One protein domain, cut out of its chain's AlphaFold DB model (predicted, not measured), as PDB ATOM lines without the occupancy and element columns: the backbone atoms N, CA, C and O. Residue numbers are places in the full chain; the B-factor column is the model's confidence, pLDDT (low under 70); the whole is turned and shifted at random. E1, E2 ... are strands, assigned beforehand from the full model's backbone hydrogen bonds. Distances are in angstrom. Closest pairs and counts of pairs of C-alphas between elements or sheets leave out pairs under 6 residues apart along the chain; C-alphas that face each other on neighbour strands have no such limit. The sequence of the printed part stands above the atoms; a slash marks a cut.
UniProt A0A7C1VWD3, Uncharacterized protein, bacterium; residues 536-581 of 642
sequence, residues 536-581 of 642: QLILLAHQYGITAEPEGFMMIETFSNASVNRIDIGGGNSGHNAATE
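AT A GLANCE: This is residues 536 to 581 of the 642 residues of an uncharacterized protein of bacterium (UniProt A0A7C1VWD3). A narrow, elongated sheet of three antiparallel strands is drawn out lengthwise by the long loop between E1 and E2 at one end and the turn between E2 and E3 at the other. The last stretch, residues 570 to 581, has no named element and folds back over one face of the sheet, near the first residues of E2. The printed part has 46 residues, with no named helix and three named strands, E1, E2 and E3 along the chain and in the same order across the sheet; the class is all strand, though only 19 of the 46 residues are in named elements. It is only just loose, close to compact, with a radius of gyration of the C-alphas of 11.4 A, and the C-alphas span 38 by 19 by 14 A.

IN THESE COORDINATES: Find C-alpha 536 at (157.423, 150.717, 97.945); here E1 begins, and it runs through residues 536 to 541 for 16.5 A. Move on to C-alpha 553 at (156.941, 155.278, 82.818), where E2 begins; it holds residues 553 to 560, is the longest strand by residues, measures 20.5 A from first to last C-alpha, and bends by 59 degrees at residue 556. E3 takes in residues 565 to 569, is 13.6 A long, and ends at C-alpha 569 at (150.307, 147.933, 87.243).

HOW THE PARTS SIT: Start at E1, an edge strand, and look across to E2, the inner strand. They form an antiparallel hairpin with 169 degrees between their directions; C-alphas 536 and 559 face each other at 4.4 A. Look there for N 539 and O 556, within hydrogen-bond range at 2.8 A, and N 553 and O 541 at 2.9 A. E2 and E3 are also an antiparallel hairpin, at 172 degrees, and C-alphas 560 and 565 face each other at 4.4 A. Between these strands N 566 and O 559 are within hydrogen-bond range at 2.7 A, as are N 557 and O 568 at 2.8 A. E3 is the other edge strand. Together E1, E2 and E3 make a meander, each strand the antiparallel neighbour of the one before.

THE WHOLE: The two C-alphas farthest apart are those of Thr 547 and Ser 563, at 37.9 A. The printed part has no cut, and its first and last C-alphas, of Gln 536 and Glu 581, are 22.7 A apart. The link from E1 to E2, 11 residues, is long; the link from E2 to E3, 4 residues, is tight. The mean pLDDT of the printed part is 89.5, and no printed residue is under 70.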
ATOM      1  N   GLN A 536     157.821 150.695  99.336       93.25
ATOM      2  CA  GLN A 536     157.423 150.717  97.945       93.25
ATOM      3  C   GLN A 536     158.585 150.275  97.059       93.25
ATOM      4  O   GLN A 536     159.760 150.459  97.381       93.25
ATOM      5  N   LEU A 537     158.241 149.579  95.992       94.25
ATOM      6  CA  LEU A 537     159.136 149.225  94.904       94.25
ATOM      7  C   LEU A 537     158.485 149.753  93.647       94.25
ATOM      8  O   LEU A 537     157.312 149.480  93.429       94.25
ATOM      9  N   ILE A 538     159.255 150.430  92.808       93.06
ATOM     10  CA  ILE A 538     158.804 150.857  91.493       93.06
ATOM     11  C   ILE A 538     159.738 150.245  90.453       93.06
ATOM     12  O   ILE A 538     160.955 150.419  90.522       93.06
ATOM     13  N   LEU A 539     159.166 149.507  89.502       93.31
ATOM     14  CA  LEU A 539     159.842 149.056  88.292       93.31
ATOM     15  C   LEU A 539     159.464 149.998  87.150       93.31
ATOM     16  O   LEU A 539     158.287 150.129  86.805       93.31
ATOM     17  N   LEU A 540     160.474 150.652  86.584       92.88
ATOM     18  CA  LEU A 540     160.325 151.645  85.525       92.88
ATOM     19  C   LEU A 540     160.791 151.080  84.186       92.88
ATOM     20  O   LEU A 540     161.742 150.299  84.118       92.88
ATOM     21  N   ALA A 541     160.151 151.543  83.121       92.19
ATOM     22  CA  ALA A 541     160.627 151.403  81.756       92.19
ATOM     23  C   ALA A 541     160.949 152.779  81.175       92.19
ATOM     24  O   ALA A 541     160.401 153.804  81.581       92.19
ATOM     25  N   HIS A 542     161.837 152.805  80.184       91.38
ATOM     26  CA  HIS A 542     162.105 154.031  79.446       91.38
ATOM     27  C   HIS A 542     160.903 154.388  78.575       91.38
ATOM     28  O   HIS A 542     160.336 153.532  77.893       91.38
ATOM     29  N   GLN A 543     160.558 155.667  78.551       88.81
ATOM     30  CA  GLN A 543     159.651 156.192  77.543       88.81
ATOM     31  C   GLN A 543     160.374 156.428  76.214       88.81
ATOM     32  O   GLN A 543     161.602 156.514  76.165       88.81
ATOM     33  N   TYR A 544     159.610 156.570  75.130       87.44
ATOM     34  CA  TYR A 544     160.175 156.800  73.799       87.44
ATOM     35  C   TYR A 544     161.004 158.100  73.724       87.44
ATOM     36  O   TYR A 544     162.091 158.108  73.153       87.44
ATOM     37  N   GLY A 545     160.518 159.193  74.329       84.56
ATOM     38  CA  GLY A 545     161.178 160.503  74.323       84.56
ATOM     39  C   GLY A 545     161.920 160.819  75.623       84.56
ATOM     40  O   GLY A 545     161.392 161.512  76.479       84.56
ATOM     41  N   ILE A 546     163.159 160.365  75.780       77.88
ATOM     42  CA  ILE A 546     163.906 160.473  77.054       77.88
ATOM     43  C   ILE A 546     164.367 161.892  77.451       77.88
ATOM     44  O   ILE A 546     164.883 162.076  78.547       77.88
ATOM     45  N   THR A 547     164.219 162.898  76.584       76.44
ATOM     46  CA  THR A 547     164.636 164.287  76.866       76.44
ATOM     47  C   THR A 547     163.545 165.156  77.490       76.44
ATOM     48  O   THR A 547     163.880 166.171  78.090       76.44
ATOM     49  N   ALA A 548     162.267 164.802  77.317       74.88
ATOM     50  CA  ALA A 548     161.137 165.577  77.842       74.88
ATOM     51  C   ALA A 548     160.695 165.083  79.229       74.88
ATOM     52  O   ALA A 548     160.514 165.905  80.114       74.88
ATOM     53  N   GLU A 549     160.625 163.762  79.433       73.06
ATOM     54  CA  GLU A 549     160.338 163.145  80.743       73.06
ATOM     55  C   GLU A 549     161.382 162.033  81.021       73.06
ATOM     56  O   GLU A 549     161.222 160.866  80.635       73.06
ATOM     57  N   PRO A 550     162.556 162.394  81.569       79.81
ATOM     58  CA  PRO A 550     163.684 161.475  81.733       79.81
ATOM     59  C   PRO A 550     163.432 160.349  82.750       79.81
ATOM     60  O   PRO A 550     164.170 159.365  82.769       79.81
ATOM     61  N   GLU A 551     162.406 160.467  83.588       83.69
ATOM     62  CA  GLU A 551     162.040 159.508  84.630       83.69
ATOM     63  C   GLU A 551     161.362 158.233  84.104       83.69
ATOM     64  O   GLU A 551     161.266 157.247  84.837       83.69
ATOM     65  N   GLY A 552     160.929 158.219  82.839       89.38
ATOM     66  CA  GLY A 552     160.280 157.066  82.215       89.38
ATOM     67  C   GLY A 552     158.829 156.852  82.661       89.38
ATOM     68  O   GLY A 552     158.177 157.750  83.186       89.38
ATOM     69  N   PHE A 553     158.302 155.649  82.418       90.81
ATOM     70  CA  PHE A 553     156.941 155.278  82.818       90.81
ATOM     71  C   PHE A 553     156.936 154.064  83.746       90.81
ATOM     72  O   PHE A 553     157.817 153.198  83.696       90.81
ATOM     73  N   MET A 554     155.924 153.999  84.606       93.06
ATOM     74  CA  MET A 554     155.785 152.933  85.589       93.06
ATOM     75  C   MET A 554     155.261 151.646  84.956       93.06
ATOM     76  O   MET A 554     154.170 151.619  84.388       93.06
ATOM     77  N   MET A 555     156.008 150.554  85.122       93.88
ATOM     78  CA  MET A 555     155.537 149.215  84.775       93.88
ATOM     79  C   MET A 555     154.717 148.622  85.918       93.88
ATOM     80  O   MET A 555     153.567 148.232  85.725       93.88
ATOM     81  N   ILE A 556     155.323 148.534  87.104       94.19
ATOM     82  CA  ILE A 556     154.729 147.937  88.302       94.19
ATOM     83  C   ILE A 556     155.203 148.717  89.522       94.19
ATOM     84  O   ILE A 556     156.398 148.981  89.665       94.19
ATOM     85  N   GLU A 557     154.279 148.998  90.426       93.62
ATOM     86  CA  GLU A 557     154.561 149.407  91.789       93.62
ATOM     87  C   GLU A 557     154.067 148.343  92.771       93.62
ATOM     88  O   GLU A 557     153.005 147.746  92.598       93.62
ATOM     89  N   THR A 558     154.826 148.116  93.837       93.81
ATOM     90  CA  THR A 558     154.275 147.541  95.064       93.81
ATOM     91  C   THR A 558     154.309 148.597  96.152       93.81
ATOM     92  O   THR A 558     155.268 149.362  96.239       93.81
ATOM     93  N   PHE A 559     153.272 148.645  96.984       93.25
ATOM     94  CA  PHE A 559     153.175 149.565  98.109       93.25
ATOM     95  C   PHE A 559     152.621 148.836  99.330       93.25
ATOM     96  O   PHE A 559     151.577 148.195  99.266       93.25
ATOM     97  N   SER A 560     153.302 148.937 100.464       94.94
ATOM     98  CA  SER A 560     152.890 148.322 101.721       94.94
ATOM     99  C   SER A 560     152.960 149.325 102.863       94.94
ATOM    100  O   SER A 560     153.954 150.038 103.019       94.94
ATOM    101  N   ASN A 561     151.909 149.384 103.676       94.69
ATOM    102  CA  ASN A 561     151.863 150.155 104.915       94.69
ATOM    103  C   ASN A 561     151.119 149.364 106.009       94.69
ATOM    104  O   ASN A 561     150.873 148.170 105.864       94.69
ATOM    105  N   ALA A 562     150.749 150.022 107.111       93.94
ATOM    106  CA  ALA A 562     150.059 149.374 108.231       93.94
ATOM    107  C   ALA A 562     148.697 148.738 107.877       93.94
ATOM    108  O   ALA A 562     148.174 147.957 108.667       93.94
ATOM    109  N   SER A 563     148.105 149.081 106.731       94.38
ATOM    110  CA  SER A 563     146.736 148.698 106.370       94.38
ATOM    111  C   SER A 563     146.621 147.992 105.024       94.38
ATOM    112  O   SER A 563     145.646 147.277 104.812       94.38
ATOM    113  N   VAL A 564     147.574 148.176 104.108       94.38
ATOM    114  CA  VAL A 564     147.497 147.603 102.759       94.38
ATOM    115  C   VAL A 564     148.817 146.988 102.319       94.38
ATOM    116  O   VAL A 564     149.890 147.475 102.661       94.38
ATOM    117  N   ASN A 565     148.709 145.942 101.502       93.25
ATOM    118  CA  ASN A 565     149.751 145.480 100.593       93.25
ATOM    119  C   ASN A 565     149.146 145.551  99.192       93.25
ATOM    120  O   ASN A 565     148.257 144.771  98.857       93.25
ATOM    121  N   ARG A 566     149.569 146.542  98.418       94.19
ATOM    122  CA  ARG A 566     149.017 146.904  97.117       94.19
ATOM    123  C   ARG A 566     150.035 146.608  96.021       94.19
ATOM    124  O   ARG A 566     151.239 146.757  96.234       94.19
ATOM    125  N   ILE A 567     149.531 146.197  94.863       94.69
ATOM    126  CA  ILE A 567     150.278 146.130  93.609       94.69
ATOM    127  C   ILE A 567     149.533 147.007  92.611       94.69
ATOM    128  O   ILE A 567     148.346 146.778  92.381       94.69
ATOM    129  N   ASP A 568     150.230 147.971  92.024       93.38
ATOM    130  CA  ASP A 568     149.719 148.809  90.946       93.38
ATOM    131  C   ASP A 568     150.460 148.451  89.653       93.38
ATOM    132  O   ASP A 568     151.679 148.279  89.649       93.38
ATOM    133  N   ILE A 569     149.734 148.288  88.548       93.88
ATOM    134  CA  ILE A 569     150.307 147.933  87.243       93.88
ATOM    135  C   ILE A 569     149.980 149.061  86.271       93.88
ATOM    136  O   ILE A 569     148.820 149.442  86.138       93.88
ATOM    137  N   GLY A 570     151.002 149.581  85.590       89.50
ATOM    138  CA  GLY A 570     150.857 150.611  84.564       89.50
ATOM    139  C   GLY A 570     150.547 152.023  85.077       89.50
ATOM    140  O   GLY A 570     150.158 152.861  84.277       89.50
ATOM    141  N   GLY A 571     150.692 152.337  86.366       86.69
ATOM    142  CA  GLY A 571     150.485 153.695  86.892       86.69
ATOM    143  C   GLY A 571     150.016 153.709  88.347       86.69
ATOM    144  O   GLY A 571     150.121 152.701  89.033       86.69
ATOM    145  N   GLY A 572     149.476 154.844  88.812       77.50
ATOM    146  CA  GLY A 572     148.927 154.982  90.176       77.50
ATOM    147  C   GLY A 572     149.810 155.749  91.171       77.50
ATOM    148  O   GLY A 572     149.500 155.796  92.361       77.50
ATOM    149  N   ASN A 573     150.872 156.394  90.681       84.31
ATOM    150  CA  ASN A 573     151.814 157.198  91.458       84.31
ATOM    151  C   ASN A 573     151.980 158.581  90.820       84.31
ATOM    152  O   ASN A 573     152.060 158.685  89.600       84.31
ATOM    153  N   SER A 574     152.057 159.641  91.625       84.25
ATOM    154  CA  SER A 574     152.172 161.016  91.122       84.25
ATOM    155  C   SER A 574     153.568 161.388  90.609       84.25
ATOM    156  O   SER A 574     153.735 162.488  90.094       84.25
ATOM    157  N   GLY A 575     154.575 160.532  90.806       85.44
ATOM    158  CA  GLY A 575     155.970 160.796  90.440       85.44
ATOM    159  C   GLY A 575     156.434 160.192  89.114       85.44
ATOM    160  O   GLY A 575     157.587 160.401  88.754       85.44
ATOM    161  N   HIS A 576     155.590 159.429  88.411       89.94
ATOM    162  CA  HIS A 576     155.955 158.763  87.157       89.94
ATOM    163  C   HIS A 576     154.803 158.771  86.159       89.94
ATOM    164  O   HIS A 576     153.633 158.710  86.547       89.94
ATOM    165  N   ASN A 577     155.140 158.737  84.871       89.88
ATOM    166  CA  ASN A 577     154.145 158.622  83.816       89.88
ATOM    167  C   ASN A 577     153.406 157.278  83.899       89.88
ATOM    168  O   ASN A 577     154.008 156.218  84.113       89.88
ATOM    169  N   ALA A 578     152.084 157.332  83.731       91.19
ATOM    170  CA  ALA A 578     151.235 156.151  83.648       91.19
ATOM    171  C   ALA A 578     151.281 155.548  82.235       91.19
ATOM    172  O   ALA A 578     151.431 156.253  81.235       91.19
ATOM    173  N   ALA A 579     151.115 154.234  82.150       92.00
ATOM    174  CA  ALA A 579     150.848 153.536  80.909       92.00
ATOM    175  C   ALA A 579     149.492 153.986  80.344       92.00
ATOM    176  O   ALA A 579     148.481 154.019  81.043       92.00
ATOM    177  N   THR A 580     149.467 154.299  79.052       91.88
ATOM    178  CA  THR A 580     148.235 154.628  78.318       91.88
ATOM    179  C   THR A 580     147.499 153.383  77.825       91.88
ATOM    180  O   THR A 580     146.354 153.463  77.394       91.88
ATOM    181  N   GLU A 581     148.139 152.219  77.885       91.94
ATOM    182  CA  GLU A 581     147.544 150.943  77.516       91.94
ATOM    183  C   GLU A 581     148.180 149.829  78.356       91.94
ATOM    184  O   GLU A 581     149.404 149.756  78.481       91.94
TER     185      GLU A 581